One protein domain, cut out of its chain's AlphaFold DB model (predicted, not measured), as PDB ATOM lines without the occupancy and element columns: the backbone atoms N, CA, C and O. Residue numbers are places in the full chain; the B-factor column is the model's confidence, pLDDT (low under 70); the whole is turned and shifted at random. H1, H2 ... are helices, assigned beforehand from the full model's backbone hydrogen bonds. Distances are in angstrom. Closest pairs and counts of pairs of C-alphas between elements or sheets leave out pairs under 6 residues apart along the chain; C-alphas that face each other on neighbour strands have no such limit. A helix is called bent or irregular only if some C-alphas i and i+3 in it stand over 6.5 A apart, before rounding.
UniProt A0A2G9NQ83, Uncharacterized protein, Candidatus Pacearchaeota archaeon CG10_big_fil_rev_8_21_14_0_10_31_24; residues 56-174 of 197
ATOM      1  N   PHE A  56     171.327 172.359 157.550       79.31
ATOM      2  CA  PHE A  56     171.362 172.327 156.088       79.31
ATOM      3  C   PHE A  56     172.441 173.229 155.467       79.31
ATOM      4  O   PHE A  56     173.047 172.834 154.471       79.31
ATOM      5  N   SER A  57     172.723 174.407 156.037       82.19
ATOM      6  CA  SER A  57     173.779 175.282 155.511       82.19
ATOM      7  C   SER A  57     175.160 174.736 155.860       82.19
ATOM      8  O   SER A  57     176.014 174.657 154.978       82.19
ATOM      9  N   PHE A  58     175.355 174.235 157.087       86.12
ATOM     10  CA  PHE A  58     176.567 173.498 157.458       86.12
ATOM     11  C   PHE A  58     176.822 172.316 156.518       86.12
ATOM     12  O   PHE A  58     177.923 172.176 155.988       86.12
ATOM     13  N   PHE A  59     175.799 171.493 156.269       87.81
ATOM     14  CA  PHE A  59     175.925 170.335 155.391       87.81
ATOM     15  C   PHE A  59     176.260 170.740 153.951       87.81
ATOM     16  O   PHE A  59     177.128 170.129 153.339       87.81
ATOM     17  N   SER A  60     175.654 171.810 153.427       86.56
ATOM     18  CA  SER A  60     175.994 172.340 152.100       86.56
ATOM     19  C   SER A  60     177.480 172.711 151.998       86.56
ATOM     20  O   SER A  60     178.175 172.242 151.094       86.56
ATOM     21  N   TYR A  61     178.011 173.462 152.970       87.94
ATOM     22  CA  TYR A  61     179.437 173.807 153.005       87.94
ATOM     23  C   TYR A  61     180.333 172.584 153.204       87.94
ATOM     24  O   TYR A  61     181.374 172.480 152.557       87.94
ATOM     25  N   PHE A  62     179.920 171.629 154.037       91.56
ATOM     26  CA  PHE A  62     180.631 170.364 154.204       91.56
ATOM     27  C   PHE A  62     180.750 169.611 152.885       91.56
ATOM     28  O   PHE A  62     181.837 169.146 152.553       91.56
ATOM     29  N   VAL A  63     179.670 169.539 152.107       90.94
ATOM     30  CA  VAL A  63     179.674 168.877 150.803       90.94
ATOM     31  C   VAL A  63     180.603 169.622 149.835       90.94
ATOM     32  O   VAL A  63     181.422 168.965 149.201       90.94
ATOM     33  N   ILE A  64     180.594 170.966 149.788       89.75
ATOM     34  CA  ILE A  64     181.561 171.758 148.984       89.75
ATOM     35  C   ILE A  64     183.005 171.392 149.358       89.75
ATOM     36  O   ILE A  64     183.809 171.016 148.502       89.75
ATOM     37  N   GLY A  65     183.341 171.466 150.647       90.50
ATOM     38  CA  GLY A  65     184.694 171.176 151.120       90.50
ATOM     39  C   GLY A  65     185.092 169.711 150.916       90.50
ATOM     40  O   GLY A  65     186.241 169.417 150.588       90.50
ATOM     41  N   PHE A  66     184.141 168.783 151.047       93.38
ATOM     42  CA  PHE A  66     184.347 167.366 150.769       93.38
ATOM     43  C   PHE A  66     184.668 167.138 149.292       93.38
ATOM     44  O   PHE A  66     185.662 166.483 148.985       93.38
ATOM     45  N   PHE A  67     183.896 167.725 148.372       93.69
ATOM     46  CA  PHE A  67     184.169 167.647 146.934       93.69
ATOM     47  C   PHE A  67     185.528 168.252 146.578       93.69
ATOM     48  O   PHE A  67     186.275 167.648 145.808       93.69
ATOM     49  N   ALA A  68     185.898 169.384 147.180       91.56
ATOM     50  CA  ALA A  68     187.234 169.954 147.019       91.56
ATOM     51  C   ALA A  68     188.332 168.990 147.498       91.56
ATOM     52  O   ALA A  68     189.322 168.770 146.800       91.56
ATOM     53  N   GLY A  69     188.147 168.349 148.655       92.38
ATOM     54  CA  GLY A  69     189.077 167.339 149.152       92.38
ATOM     55  C   GLY A  69     189.153 166.097 148.249       92.38
ATOM     56  O   GLY A  69     190.245 165.578 148.022       92.38
ATOM     57  N   VAL A  70     188.030 165.645 147.675       93.44
ATOM     58  CA  VAL A  70     188.006 164.547 146.692       93.44
ATOM     59  C   VAL A  70     188.789 164.939 145.441       93.44
ATOM     60  O   VAL A  70     189.613 164.153 144.975       93.44
ATOM     61  N   LEU A  71     188.587 166.153 144.918       92.62
ATOM     62  CA  LEU A  71     189.343 166.673 143.776       92.62
ATOM     63  C   LEU A  71     190.848 166.700 144.066       92.62
ATOM     64  O   LEU A  71     191.639 166.244 143.241       92.62
ATOM     65  N   LEU A  72     191.246 167.154 145.258       91.12
ATOM     66  CA  LEU A  72     192.640 167.137 145.699       91.12
ATOM     67  C   LEU A  72     193.218 165.722 145.769       91.12
ATOM     68  O   LEU A  72     194.336 165.483 145.312       91.12
ATOM     69  N   TRP A  73     192.460 164.775 146.316       92.62
ATOM     70  CA  TRP A  73     192.867 163.375 146.415       92.62
ATOM     71  C   TRP A  73     193.013 162.713 145.038       92.62
ATOM     72  O   TRP A  73     193.992 162.001 144.784       92.62
ATOM     73  N   LEU A  74     192.087 162.990 144.117       91.12
ATOM     74  CA  LEU A  74     192.180 162.541 142.728       91.12
ATOM     75  C   LEU A  74     193.412 163.129 142.043       91.12
ATOM     76  O   LEU A  74     194.167 162.393 141.413       91.12
ATOM     77  N   PHE A  75     193.654 164.428 142.215       88.50
ATOM     78  CA  PHE A  75     194.812 165.104 141.644       88.50
ATOM     79  C   PHE A  75     196.137 164.549 142.194       88.50
ATOM     80  O   PHE A  75     197.051 164.253 141.424       88.50
ATOM     81  N   TYR A  76     196.224 164.291 143.501       87.50
ATOM     82  CA  TYR A  76     197.364 163.607 144.118       87.50
ATOM     83  C   TYR A  76     197.599 162.213 143.518       87.50
ATOM     84  O   TYR A  76     198.718 161.867 143.131       87.50
ATOM     85  N   THR A  77     196.531 161.423 143.383       87.06
ATOM     86  CA  THR A  77     196.597 160.072 142.810       87.06
ATOM     87  C   THR A  77     197.039 160.112 141.347       87.06
ATOM     88  O   THR A  77     197.851 159.288 140.917       87.06
ATOM     89  N   PHE A  78     196.542 161.091 140.591       88.25
ATOM     90  CA  PHE A  78     196.918 161.321 139.204       88.25
ATOM     91  C   PHE A  78     198.405 161.656 139.077       88.25
ATOM     92  O   PHE A  78     199.102 161.020 138.290       88.25
ATOM     93  N   ILE A  79     198.914 162.570 139.911       83.75
ATOM     94  CA  ILE A  79     200.336 162.930 139.954       83.75
ATOM     95  C   ILE A  79     201.203 161.696 140.204       83.75
ATOM     96  O   ILE A  79     202.159 161.463 139.465       83.75
ATOM     97  N   ILE A  80     200.872 160.882 141.212       82.31
ATOM     98  CA  ILE A  80     201.631 159.660 141.506       82.31
ATOM     99  C   ILE A  80     201.643 158.741 140.291       82.31
ATOM    100  O   ILE A  80     202.714 158.331 139.850       82.31
ATOM    101  N   ARG A  81     200.472 158.427 139.726       84.50
ATOM    102  CA  ARG A  81     200.386 157.524 138.570       84.50
ATOM    103  C   ARG A  81     201.172 158.050 137.374       84.50
ATOM    104  O   ARG A  81     201.857 157.271 136.720       84.50
ATOM    105  N   PHE A  82     201.123 159.356 137.128       83.31
ATOM    106  CA  PHE A  82     201.883 159.994 136.062       83.31
ATOM    107  C   PHE A  82     203.397 159.894 136.295       83.31
ATOM    108  O   PHE A  82     204.127 159.516 135.384       83.31
ATOM    109  N   TYR A  83     203.875 160.133 137.522       76.88
ATOM    110  CA  TYR A  83     205.288 159.933 137.873       76.88
ATOM    111  C   TYR A  83     205.742 158.481 137.687       76.88
ATOM    112  O   TYR A  83     206.842 158.240 137.192       76.88
ATOM    113  N   TRP A  84     204.903 157.512 138.062       75.75
ATOM    114  CA  TRP A  84     205.181 156.089 137.850       75.75
ATOM    115  C   TRP A  84     205.275 155.732 136.365       75.75
ATOM    116  O   TRP A  84     206.148 154.955 135.981       75.75
ATOM    117  N   LEU A  85     204.409 156.313 135.531       80.31
ATOM    118  CA  LEU A  85     204.438 156.116 134.084       80.31
ATOM    119  C   LEU A  85     205.689 156.749 133.454       80.31
ATOM    120  O   LEU A  85     206.356 156.108 132.646       80.31
ATOM    121  N   ALA A  86     206.033 157.975 133.856       75.69
ATOM    122  CA  ALA A  86     207.140 158.743 133.288       75.69
ATOM    123  C   ALA A  86     208.527 158.171 133.633       75.69
ATOM    124  O   ALA A  86     209.417 158.170 132.788       75.69
ATOM    125  N   ASN A  87     208.719 157.652 134.851       69.94
ATOM    126  CA  ASN A  87     210.021 157.124 135.284       69.94
ATOM    127  C   ASN A  87     210.277 155.664 134.869       69.94
ATOM    128  O   ASN A  87     211.376 155.147 135.088       69.94
ATOM    129  N   GLY A  88     209.290 155.001 134.257       61.91
ATOM    130  CA  GLY A  88     209.382 153.605 133.843       61.91
ATOM    131  C   GLY A  88     209.611 152.623 135.003       61.91
ATOM    132  O   GLY A  88     209.956 152.967 136.131       61.91
ATOM    133  N   ILE A  89     209.463 151.329 134.716       58.97
ATOM    134  CA  ILE A  89     209.601 150.239 135.704       58.97
ATOM    135  C   ILE A  89     211.029 150.149 136.296       58.97
ATOM    136  O   ILE A  89     211.241 149.462 137.297       58.97
ATOM    137  N   ARG A  90     212.014 150.840 135.702       51.25
ATOM    138  CA  ARG A  90     213.449 150.613 135.931       51.25
ATOM    139  C   ARG A  90     214.045 151.386 137.116       51.25
ATOM    140  O   ARG A  90     215.040 150.925 137.658       51.25
ATOM    141  N   ASN A  91     213.416 152.466 137.592       51.31
ATOM    142  CA  ASN A  91     213.862 153.208 138.782       51.31
ATOM    143  C   ASN A  91     212.837 153.112 139.925       51.31
ATOM    144  O   ASN A  91     212.214 154.086 140.338       51.31
ATOM    145  N   ARG A  92     212.665 151.899 140.471       52.75
ATOM    146  CA  ARG A  92     211.828 151.653 141.666       52.75
ATOM    147  C   ARG A  92     212.447 152.158 142.971       52.75
ATOM    148  O   ARG A  92     211.809 152.073 144.019       52.75
ATOM    149  N   MET A  93     213.669 152.686 142.941       49.38
ATOM    150  CA  MET A  93     214.263 153.308 144.117       49.38
ATOM    151  C   MET A  93     213.807 154.766 144.224       49.38
ATOM    152  O   MET A  93     214.436 155.689 143.727       49.38
ATOM    153  N   ASN A  94     212.717 154.929 144.976       54.50
ATOM    154  CA  ASN A  94     212.347 156.121 145.743       54.50
ATOM    155  C   ASN A  94     211.680 157.353 145.078       54.50
ATOM    156  O   ASN A  94     211.816 158.443 145.641       54.50
ATOM    157  N   PRO A  95     210.801 157.240 144.057       52.81
ATOM    158  CA  PRO A  95     209.880 158.350 143.746       52.81
ATOM    159  C   PRO A  95     209.012 158.723 144.964       52.81
ATOM    160  O   PRO A  95     208.662 159.882 145.166       52.81
ATOM    161  N   TYR A  96     208.749 157.757 145.851       54.38
ATOM    162  CA  TYR A  96     208.092 158.006 147.128       54.38
ATOM    163  C   TYR A  96     208.893 158.905 148.077       54.38
ATOM    164  O   TYR A  96     208.257 159.620 148.831       54.38
ATOM    165  N   LYS A  97     210.237 158.919 148.084       57.12
ATOM    166  CA  LYS A  97     210.988 159.812 148.996       57.12
ATOM    167  C   LYS A  97     210.888 161.276 148.579       57.12
ATOM    168  O   LYS A  97     210.750 162.122 149.451       57.12
ATOM    169  N   GLU A  98     210.938 161.566 147.278       59.56
ATOM    170  CA  GLU A  98     210.784 162.943 146.786       59.56
ATOM    171  C   GLU A  98     209.354 163.467 146.948       59.56
ATOM    172  O   GLU A  98     209.150 164.665 147.130       59.56
ATOM    173  N   ILE A  99     208.355 162.582 146.888       63.00
ATOM    174  CA  ILE A  99     206.951 162.964 147.068       63.00
ATOM    175  C   ILE A  99     206.588 163.066 148.563       63.00
ATOM    176  O   ILE A  99     205.839 163.973 148.916       63.00
ATOM    177  N   LYS A 100     207.217 162.259 149.441       56.25
ATOM    178  CA  LYS A 100     206.958 162.161 150.899       56.25
ATOM    179  C   LYS A 100     207.187 163.415 151.746       56.25
ATOM    180  O   LYS A 100     206.947 163.374 152.948       56.25
ATOM    181  N   GLY A 101     207.620 164.523 151.159       62.44
ATOM    182  CA  GLY A 101     207.697 165.822 151.836       62.44
ATOM    183  C   GLY A 101     206.700 166.854 151.317       62.44
ATOM    184  O   GLY A 101     206.586 167.916 151.914       62.44
ATOM    185  N   ARG A 102     205.993 166.556 150.218       75.94
ATOM    186  CA  ARG A 102     205.243 167.566 149.470       75.94
ATOM    187  C   ARG A 102     203.944 167.927 150.168       75.94
ATOM    188  O   ARG A 102     203.213 167.051 150.641       75.94
ATOM    189  N   TRP A 103     203.599 169.208 150.120       86.50
ATOM    190  CA  TRP A 103     202.358 169.760 150.658       86.50
ATOM    191  C   TRP A 103     201.128 168.953 150.236       86.50
ATOM    192  O   TRP A 103     200.252 168.635 151.040       86.50
ATOM    193  N   ILE A 104     201.092 168.540 148.971       84.50
ATOM    194  CA  ILE A 104     199.961 167.796 148.430       84.50
ATOM    195  C   ILE A 104     199.790 166.401 149.035       84.50
ATOM    196  O   ILE A 104     198.663 165.946 149.203       84.50
ATOM    197  N   GLU A 105     200.876 165.732 149.433       85.44
ATOM    198  CA  GLU A 105     200.785 164.476 150.182       85.44
ATOM    199  C   GLU A 105     200.271 164.733 151.600       85.44
ATOM    200  O   GLU A 105     199.458 163.965 152.121       85.44
ATOM    201  N   PHE A 106     200.696 165.830 152.227       87.56
ATOM    202  CA  PHE A 106     200.205 166.209 153.547       87.56
ATOM    203  C   PHE A 106     198.694 166.479 153.534       87.56
ATOM    204  O   PHE A 106     197.970 165.923 154.358       87.56
ATOM    205  N   VAL A 107     198.194 167.236 152.562       86.06
ATOM    206  CA  VAL A 107     196.769 167.587 152.489       86.06
ATOM    207  C   VAL A 107     195.922 166.428 151.957       86.06
ATOM    208  O   VAL A 107     194.910 166.072 152.555       86.06
ATOM    209  N   ALA A 108     196.354 165.781 150.873       87.50
ATOM    210  CA  ALA A 108     195.523 164.864 150.095       87.50
ATOM    211  C   ALA A 108     196.014 163.406 150.090       87.50
ATOM    212  O   ALA A 108     195.440 162.564 149.408       87.50
ATOM    213  N   GLY A 109     197.051 163.064 150.860       84.19
ATOM    214  CA  GLY A 109     197.669 161.733 150.810       84.19
ATOM    215  C   GLY A 109     196.824 160.579 151.359       84.19
ATOM    216  O   GLY A 109     197.139 159.417 151.111       84.19
ATOM    217  N   ARG A 110     195.755 160.852 152.122       88.44
ATOM    218  CA  ARG A 110     194.865 159.817 152.681       88.44
ATOM    219  C   ARG A 110     193.403 160.220 152.549       88.44
ATOM    220  O   ARG A 110     193.065 161.367 152.813       88.44
ATOM    221  N   LEU A 111     192.534 159.244 152.268       88.56
ATOM    222  CA  LEU A 111     191.094 159.469 152.092       88.56
ATOM    223  C   LEU A 111     190.439 160.128 153.321       88.56
ATOM    224  O   LEU A 111     189.622 161.022 153.170       88.56
ATOM    225  N   TRP A 112     190.831 159.755 154.545       92.06
ATOM    226  CA  TRP A 112     190.251 160.351 155.760       92.06
ATOM    227  C   TRP A 112     190.503 161.870 155.864       92.06
ATOM    228  O   TRP A 112     189.687 162.589 156.432       92.06
ATOM    229  N   ARG A 113     191.598 162.377 155.274       90.31
ATOM    230  CA  ARG A 113     191.915 163.816 155.271       90.31
ATOM    231  C   ARG A 113     190.937 164.616 154.417       90.31
ATOM    232  O   ARG A 113     190.673 165.765 154.739       90.31
ATOM    233  N   VAL A 114     190.337 163.998 153.400       90.81
ATOM    234  CA  VAL A 114     189.262 164.602 152.598       90.81
ATOM    235  C   VAL A 114     188.076 164.985 153.483       90.81
ATOM    236  O   VAL A 114     187.561 166.096 153.384       90.81
ATOM    237  N   PHE A 115     187.694 164.098 154.407       91.94
ATOM    238  CA  PHE A 115     186.628 164.379 155.369       91.94
ATOM    239  C   PHE A 115     187.005 165.516 156.324       91.94
ATOM    240  O   PHE A 115     186.169 166.372 156.602       91.94
ATOM    241  N   VAL A 116     188.261 165.567 156.782       92.88
ATOM    242  CA  VAL A 116     188.750 166.669 157.630       92.88
ATOM    243  C   VAL A 116     188.698 168.000 156.896       92.88
ATOM    244  O   VAL A 116     188.237 168.975 157.475       92.88
ATOM    245  N   ILE A 117     189.128 168.047 155.632       90.06
ATOM    246  CA  ILE A 117     189.065 169.264 154.811       90.06
ATOM    247  C   ILE A 117     187.616 169.737 154.694       90.06
ATOM    248  O   ILE A 117     187.341 170.905 154.957       90.06
ATOM    249  N   GLY A 118     186.685 168.828 154.386       89.75
ATOM    250  CA  GLY A 118     185.256 169.143 154.334       89.75
ATOM    251  C   GLY A 118     184.720 169.696 155.652       89.75
ATOM    252  O   GLY A 118     184.038 170.717 155.667       89.75
ATOM    253  N   PHE A 119     185.079 169.066 156.769       92.62
ATOM    254  CA  PHE A 119     184.633 169.477 158.097       92.62
ATOM    255  C   PHE A 119     185.209 170.830 158.530       92.62
ATOM    256  O   PHE A 119     184.464 171.711 158.957       92.62
ATOM    257  N   VAL A 120     186.523 171.021 158.387       92.06
ATOM    258  CA  VAL A 120     187.204 172.281 158.718       92.06
ATOM    259  C   VAL A 120     186.668 173.411 157.849       92.06
ATOM    260  O   VAL A 120     186.380 174.488 158.360       92.06
ATOM    261  N   TYR A 121     186.462 173.167 156.556       89.38
ATOM    262  CA  TYR A 121     185.871 174.156 155.666       89.38
ATOM    263  C   TYR A 121     184.441 174.527 156.079       89.38
ATOM    264  O   TYR A 121     184.118 175.709 156.170       89.38
ATOM    265  N   ALA A 122     183.602 173.538 156.402       88.81
ATOM    266  CA  ALA A 122     182.243 173.785 156.880       88.81
ATOM    267  C   ALA A 122     182.215 174.618 158.166       88.81
ATOM    268  O   ALA A 122     181.373 175.506 158.296       88.81
ATOM    269  N   MET A 123     183.151 174.355 159.086       88.75
ATOM    270  CA  MET A 123     183.355 175.118 160.321       88.75
ATOM    271  C   MET A 123     183.801 176.558 160.038       88.75
ATOM    272  O   MET A 123     183.223 177.494 160.583       88.75
ATOM    273  N   LEU A 124     184.779 176.756 159.149       87.75
ATOM    274  CA  LEU A 124     185.256 178.090 158.764       87.75
ATOM    275  C   LEU A 124     184.153 178.923 158.105       87.75
ATOM    276  O   LEU A 124     184.055 180.120 158.360       87.75
ATOM    277  N   MET A 125     183.288 178.289 157.312       84.44
ATOM    278  CA  MET A 125     182.164 178.959 156.656       84.44
ATOM    279  C   MET A 125     181.023 179.346 157.593       84.44
ATOM    280  O   MET A 125     180.202 180.183 157.220       84.44
ATOM    281  N   GLN A 126     180.989 178.810 158.818       83.38
ATOM    282  CA  GLN A 126     180.089 179.335 159.847       83.38
ATOM    283  C   GLN A 126     180.495 180.741 160.292       83.38
ATOM    284  O   GLN A 126     179.661 181.472 160.818       83.38
ATOM    285  N   ILE A 127     181.755 181.141 160.079       84.31
ATOM    286  CA  ILE A 127     182.220 182.491 160.381       84.31
ATOM    287  C   ILE A 127     181.798 183.405 159.220       84.31
ATOM    288  O   ILE A 127     182.334 183.288 158.113       84.31
ATOM    289  N   PRO A 128     180.885 184.366 159.439       79.25
ATOM    290  CA  PRO A 128     180.288 185.108 158.328       79.25
ATOM    291  C   PRO A 128     181.280 185.970 157.542       79.25
ATOM    292  O   PRO A 128     181.144 186.148 156.332       79.25
ATOM    293  N   ILE A 129     182.305 186.484 158.226       82.00
ATOM    294  CA  ILE A 129     183.382 187.273 157.617       82.00
ATOM    295  C   ILE A 129     184.157 186.418 156.609       82.00
ATOM    296  O   ILE A 129     184.389 186.854 155.483       82.00
ATOM    297  N   LEU A 130     184.500 185.182 156.985       81.00
ATOM    298  CA  LEU A 130     185.191 184.233 156.110       81.00
ATOM    299  C   LEU A 130     184.320 183.853 154.912       81.00
ATOM    300  O   LEU A 130     184.807 183.870 153.784       81.00
ATOM    301  N   ASN A 131     183.030 183.599 155.137       79.94
ATOM    302  CA  ASN A 131     182.084 183.291 154.065       79.94
ATOM    303  C   ASN A 131     181.990 184.426 153.033       79.94
ATOM    304  O   ASN A 131     182.066 184.172 151.833       79.94
ATOM    305  N   ARG A 132     181.918 185.689 153.475       79.12
ATOM    306  CA  ARG A 132     181.927 186.842 152.557       79.12
ATOM    307  C   ARG A 132     183.230 186.960 151.777       79.12
ATOM    308  O   ARG A 132     183.183 187.152 150.567       79.12
ATOM    309  N   ILE A 133     184.379 186.835 152.443       81.62
ATOM    310  CA  ILE A 133     185.688 186.897 151.773       81.62
ATOM    311  C   ILE A 133     185.775 185.820 150.689       81.62
ATOM    312  O   ILE A 133     186.152 186.119 149.559       81.62
ATOM    313  N   LEU A 134     185.366 184.590 151.000       75.31
ATOM    314  CA  LEU A 134     185.364 183.509 150.023       75.31
ATOM    315  C   LEU A 134     184.405 183.765 148.862       75.31
ATOM    316  O   LEU A 134     184.794 183.514 147.733       75.31
ATOM    317  N   GLN A 135     183.210 184.315 149.093       74.12
ATOM    318  CA  GLN A 135     182.301 184.693 148.001       74.12
ATOM    319  C   GLN A 135     182.937 185.708 147.037       74.12
ATOM    320  O   GLN A 135     182.760 185.599 145.822       74.12
ATOM    321  N   PHE A 136     183.712 186.663 147.562       79.19
ATOM    322  CA  PHE A 136     184.479 187.597 146.736       79.19
ATOM    323  C   PHE A 136     185.578 186.888 145.939       79.19
ATOM    324  O   PHE A 136     185.699 187.121 144.737       79.19
ATOM    325  N   ILE A 137     186.357 186.015 146.585       73.81
ATOM    326  CA  ILE A 137     187.472 185.306 145.940       73.81
ATOM    327  C   ILE A 137     186.967 184.324 144.875       73.81
ATOM    328  O   ILE A 137     187.512 184.277 143.775       73.81
ATOM    329  N   THR A 138     185.884 183.590 145.148       67.00
ATOM    330  CA  THR A 138     185.299 182.627 144.202       67.00
ATOM    331  C   THR A 138     184.489 183.290 143.088       67.00
ATOM    332  O   THR A 138     183.868 182.581 142.298       67.00
ATOM    333  N   LEU A 139     184.474 184.631 143.021       70.75
ATOM    334  CA  LEU A 139     183.728 185.425 142.039       70.75
ATOM    335  C   LEU A 139     182.253 185.017 141.960       70.75
ATOM    336  O   LEU A 139     181.650 184.961 140.887       70.75
ATOM    337  N   ASP A 140     181.665 184.752 143.126       65.75
ATOM    338  CA  ASP A 140     180.327 184.174 143.250       65.75
ATOM    339  C   ASP A 140     179.231 185.088 142.676       65.75
ATOM    340  O   ASP A 140     178.142 184.651 142.327       65.75
ATOM    341  N   PHE A 141     179.555 186.372 142.513       64.31
ATOM    342  CA  PHE A 141     178.694 187.382 141.910       64.31
ATOM    343  C   PHE A 141     178.480 187.199 140.395       64.31
ATOM    344  O   PHE A 141     177.497 187.699 139.856       64.31
ATOM    345  N   PHE A 142     179.388 186.504 139.696       63.25
ATOM    346  CA  PHE A 142     179.329 186.327 138.236       63.25
ATOM    347  C   PHE A 142     178.700 185.003 137.800       63.25
ATOM    348  O   PHE A 142     178.317 184.858 136.639       63.25
ATOM    349  N   ILE A 143     178.597 184.029 138.702       62.41
ATOM    350  CA  ILE A 143     178.186 182.669 138.370       62.41
ATOM    351  C   ILE A 143     176.830 182.431 139.032       62.41
ATOM    352  O   ILE A 143     176.726 182.365 140.249       62.41
ATOM    353  N   THR A 144     175.771 182.298 138.237       62.88
ATOM    354  CA  THR A 144     174.436 181.924 138.728       62.88
ATOM    355  C   THR A 144     174.112 180.473 138.357       62.88
ATOM    356  O   THR A 144     174.376 180.025 137.242       62.88
ATOM    357  N   GLY A 145     173.539 179.717 139.301       70.19
ATOM    358  CA  GLY A 145     173.027 178.354 139.088       70.19
ATOM    359  C   GLY A 145     173.832 177.226 139.752       70.19
ATOM    360  O   GLY A 145     174.746 177.454 140.540       70.19
ATOM    361  N   ASN A 146     173.493 175.973 139.421       70.94
ATOM    362  CA  ASN A 146     174.057 174.764 140.053       70.94
ATOM    363  C   ASN A 146     175.579 174.598 139.859       70.94
ATOM    364  O   ASN A 146     176.228 173.879 140.617       70.94
ATOM    365  N   TRP A 147     176.164 175.281 138.872       73.12
ATOM    366  CA  TRP A 147     177.602 175.250 138.591       73.12
ATOM    367  C   TRP A 147     178.448 175.978 139.639       73.12
ATOM    368  O   TRP A 147     179.630 175.664 139.782       73.12
ATOM    369  N   VAL A 148     177.843 176.885 140.413       77.50
ATOM    370  CA  VAL A 148     178.503 177.618 141.505       77.50
ATOM    371  C   VAL A 148     179.176 176.665 142.486       77.50
ATOM    372  O   VAL A 148     180.331 176.852 142.859       77.50
ATOM    373  N   PHE A 149     178.473 175.599 142.869       76.69
ATOM    374  CA  PHE A 149     178.973 174.607 143.816       76.69
ATOM    375  C   PHE A 149     180.262 173.930 143.317       76.69
ATOM    376  O   PHE A 149     181.238 173.786 144.061       76.69
ATOM    377  N   ILE A 150     180.270 173.526 142.044       82.12
ATOM    378  CA  ILE A 150     181.399 172.824 141.427       82.12
ATOM    379  C   ILE A 150     182.585 173.777 141.311       82.12
ATOM    380  O   ILE A 150     183.690 173.431 141.723       82.12
ATOM    381  N   LEU A 151     182.351 174.992 140.814       82.75
ATOM    382  CA  LEU A 151     183.399 175.994 140.644       82.75
ATOM    383  C   LEU A 151     184.023 176.388 141.984       82.75
ATOM    384  O   LEU A 151     185.246 176.378 142.090       82.75
ATOM    385  N   LYS A 152     183.227 176.611 143.038       81.38
ATOM    386  CA  LYS A 152     183.744 176.838 144.400       81.38
ATOM    387  C   LYS A 152     184.632 175.705 144.885       81.38
ATOM    388  O   LYS A 152     185.701 175.957 145.432       81.38
ATOM    389  N   SER A 153     184.205 174.463 144.669       85.69
ATOM    390  CA  SER A 153     184.978 173.285 145.067       85.69
ATOM    391  C   SER A 153     186.314 173.212 144.318       85.69
ATOM    392  O   SER A 153     187.340 172.875 144.906       85.69
ATOM    393  N   VAL A 154     186.320 173.570 143.029       87.81
ATOM    394  CA  VAL A 154     187.529 173.627 142.193       87.81
ATOM    395  C   VAL A 154     188.465 174.751 142.638       87.81
ATOM    396  O   VAL A 154     189.652 174.493 142.825       87.81
ATOM    397  N   PHE A 155     187.955 175.967 142.854       87.00
ATOM    398  CA  PHE A 155     188.753 177.094 143.350       87.00
ATOM    399  C   PHE A 155     189.362 176.789 144.715       87.00
ATOM    400  O   PHE A 155     190.563 176.959 144.902       87.00
ATOM    401  N   LEU A 156     188.574 176.225 145.630       86.31
ATOM    402  CA  LEU A 156     189.054 175.829 146.950       86.31
ATOM    403  C   LEU A 156     190.167 174.774 146.867       86.31
ATOM    404  O   LEU A 156     191.184 174.876 147.554       86.31
ATOM    405  N   ALA A 157     190.003 173.765 146.008       87.81
ATOM    406  CA  ALA A 157     191.048 172.776 145.757       87.81
ATOM    407  C   ALA A 157     192.309 173.429 145.163       87.81
ATOM    408  O   ALA A 157     193.434 173.095 145.540       87.81
ATOM    409  N   PHE A 158     192.147 174.392 144.258       87.56
ATOM    410  CA  PHE A 158     193.267 175.115 143.670       87.56
ATOM    411  C   PHE A 158     194.031 175.934 144.722       87.56
ATOM    412  O   PHE A 158     195.256 175.844 144.799       87.56
ATOM    413  N   GLU A 159     193.317 176.658 145.578       85.56
ATOM    414  CA  GLU A 159     193.888 177.495 146.635       85.56
ATOM    415  C   GLU A 159     194.604 176.690 147.713       85.56
ATOM    416  O   GLU A 159     195.731 177.013 148.082       85.56
ATOM    417  N   ILE A 160     193.976 175.623 148.209       87.25
ATOM    418  CA  ILE A 160     194.526 174.846 149.325       87.25
ATOM    419  C   ILE A 160     195.578 173.850 148.838       87.25
ATOM    420  O   ILE A 160     196.519 173.552 149.568       87.25
ATOM    421  N   GLY A 161     195.452 173.307 147.627       86.19
ATOM    422  CA  GLY A 161     196.374 172.288 147.123       86.19
ATOM    423  C   GLY A 161     197.359 172.803 146.095       86.19
ATOM    424  O   GLY A 161     198.571 172.689 146.292       86.19
ATOM    425  N   PHE A 162     196.857 173.322 144.975       82.88
ATOM    426  CA  PHE A 162     197.694 173.605 143.810       82.88
ATOM    427  C   PHE A 162     198.666 174.759 144.065       82.88
ATOM    428  O   PHE A 162     199.864 174.601 143.824       82.88
ATOM    429  N   ILE A 163     198.183 175.878 144.614       86.38
ATOM    430  CA  ILE A 163     199.004 177.068 144.867       86.38
ATOM    431  C   ILE A 163     200.192 176.744 145.794       86.38
ATOM    432  O   ILE A 163     201.333 176.955 145.367       86.38
ATOM    433  N   PRO A 164     200.010 176.161 146.999       85.56
ATOM    434  CA  PRO A 164     201.142 175.845 147.868       85.56
ATOM    435  C   PRO A 164     202.090 174.815 147.248       85.56
ATOM    436  O   PRO A 164     203.303 174.927 147.403       85.56
ATOM    437  N   THR A 165     201.563 173.855 146.481       84.50
ATOM    438  CA  THR A 165     202.388 172.856 145.781       84.50
ATOM    439  C   THR A 165     203.282 173.494 144.713       84.50
ATOM    440  O   THR A 165     204.433 173.084 144.546       84.50
ATOM    441  N   MET A 166     202.778 174.501 143.991       81.81
ATOM    442  CA  MET A 166     203.557 175.259 143.006       81.81
ATOM    443  C   MET A 166     204.620 176.129 143.680       81.81
ATOM    444  O   MET A 166     205.769 176.142 143.233       81.81
ATOM    445  N   PHE A 167     204.269 176.798 144.784       85.00
ATOM    446  CA  PHE A 167     205.230 177.556 145.588       85.00
ATOM    447  C   PHE A 167     206.354 176.663 146.112       85.00
ATOM    448  O   PHE A 167     207.528 176.980 145.933       85.00
ATOM    449  N   GLU A 168     206.013 175.518 146.697       81.25
ATOM    450  CA  GLU A 168     206.988 174.545 147.183       81.25
ATOM    451  C   GLU A 168     207.918 174.069 146.057       81.25
ATOM    452  O   GLU A 168     209.137 174.040 146.226       81.25
ATOM    453  N   HIS A 169     207.371 173.757 144.877       78.94
ATOM    454  CA  HIS A 169     208.173 173.338 143.729       78.94
ATOM    455  C   HIS A 169     209.170 174.420 143.286       78.94
ATOM    456  O   HIS A 169     210.345 174.128 143.046       78.94
ATOM    457  N   TYR A 170     208.720 175.674 143.224       78.25
ATOM    458  CA  TYR A 170     209.566 176.806 142.866       78.25
ATOM    459  C   TYR A 170     210.696 177.025 143.886       78.25
ATOM    460  O   TYR A 170     211.865 177.155 143.510       78.25
ATOM    461  N   TYR A 171     210.376 177.011 145.180       79.69
ATOM    462  CA  TYR A 171     211.355 177.268 146.235       79.69
ATOM    463  C   TYR A 171     212.345 176.118 146.448       79.69
ATOM    464  O   TYR A 171     213.526 176.390 146.662       79.69
ATOM    465  N   LEU A 172     211.902 174.859 146.373       76.38
ATOM    466  CA  LEU A 172     212.757 173.700 146.653       76.38
ATOM    467  C   LEU A 172     213.571 173.225 145.448       76.38
ATOM    468  O   LEU A 172     214.679 172.734 145.640       76.38
ATOM    469  N   LYS A 173     213.053 173.340 144.215       71.75
ATOM    470  CA  LYS A 173     213.748 172.828 143.018       71.75
ATOM    471  C   LYS A 173     214.330 173.931 142.136       71.75
ATOM    472  O   LYS A 173     215.470 173.809 141.700       71.75
ATOM    473  N   VAL A 174     213.590 175.012 141.884       73.88
ATOM    474  CA  VAL A 174     214.009 176.032 140.901       73.88
ATOM    475  C   VAL A 174     215.036 177.000 141.490       73.88
ATOM    476  O   VAL A 174     216.091 177.219 140.897       73.88
TER     477      VAL A 174
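What this domain is: This is residues 56 to 174 of the 197 residues of an uncharacterized protein of Candidatus Pacearchaeota archaeon CG10_big_fil_rev_8_21_14_0_10_31_24 (UniProt A0A2G9NQ83). One long helix, H1, runs along most of an elongated body; H4 and H6a, the first arm of bent H6, cross it, and H5 sits near one end. The class is all helix: 119 residues are printed, with six named helices, H1 to H6. The whole is only just loose, close to compact, with radius of gyration of the C-alphas 16.3 A and spans 51 by 29 by 24 A.

Where its parts are: H1, residues 56 to 86, begins at C-alpha 56 (171.362, 172.327, 156.088) and is 44.5 A long. H2 is residues 95 to 99, H3 103 to 108, H4 111 to 125, 21.9 A, and H5 128 to 137. H6, residues 147 to 174, was assigned as one helix by its hydrogen bonds but is bent, with C-alphas 160 and 163 6.7 A apart; its arms are H6a, 147 to 160, and H6b, 163 to 174, ending at C-alpha 174 (214.009, 176.032, 140.901).

How they stand to each other: The hub H1 touches H4 at a steep tilt of 39 degrees, opposite ways, the closest C-alphas being Gly 65 and Gly 118, 3.8 A. Residues 64 to 72 of H1 touch H6a, closest C-alphas Ala 68 and Ser 153, 4.5 A. Residues 69 to 76 of H1 touch H3, closest C-alphas Trp 73 and Ala 108, 4.8 A. H3 touches residues 164 to 168 of H6b, closest C-alphas Trp 103 and Thr 165, 5.8 A. H4 and H5 only just touch, only at the corner, with 3 pairs of C-alphas within 8 A, the closest Met 125 and Asn 131, 5.0 A. H2 is close to H1 but not clearly touching, closest C-alphas Tyr 83 and Pro 95, 7.6 A. Every O i to N i+4 pair is within hydrogen-bond range in H1, H2, H3, H5, H6a and H6b, and 10 of 11 in H4.

The domain as a whole: The C-alphas farthest apart, Arg 90 and Pro 128, are 52.8 A apart. The printed part has no cut and no long link. The pLDDT is under 70 at residues 87 to 101, 138 and 140 to 144.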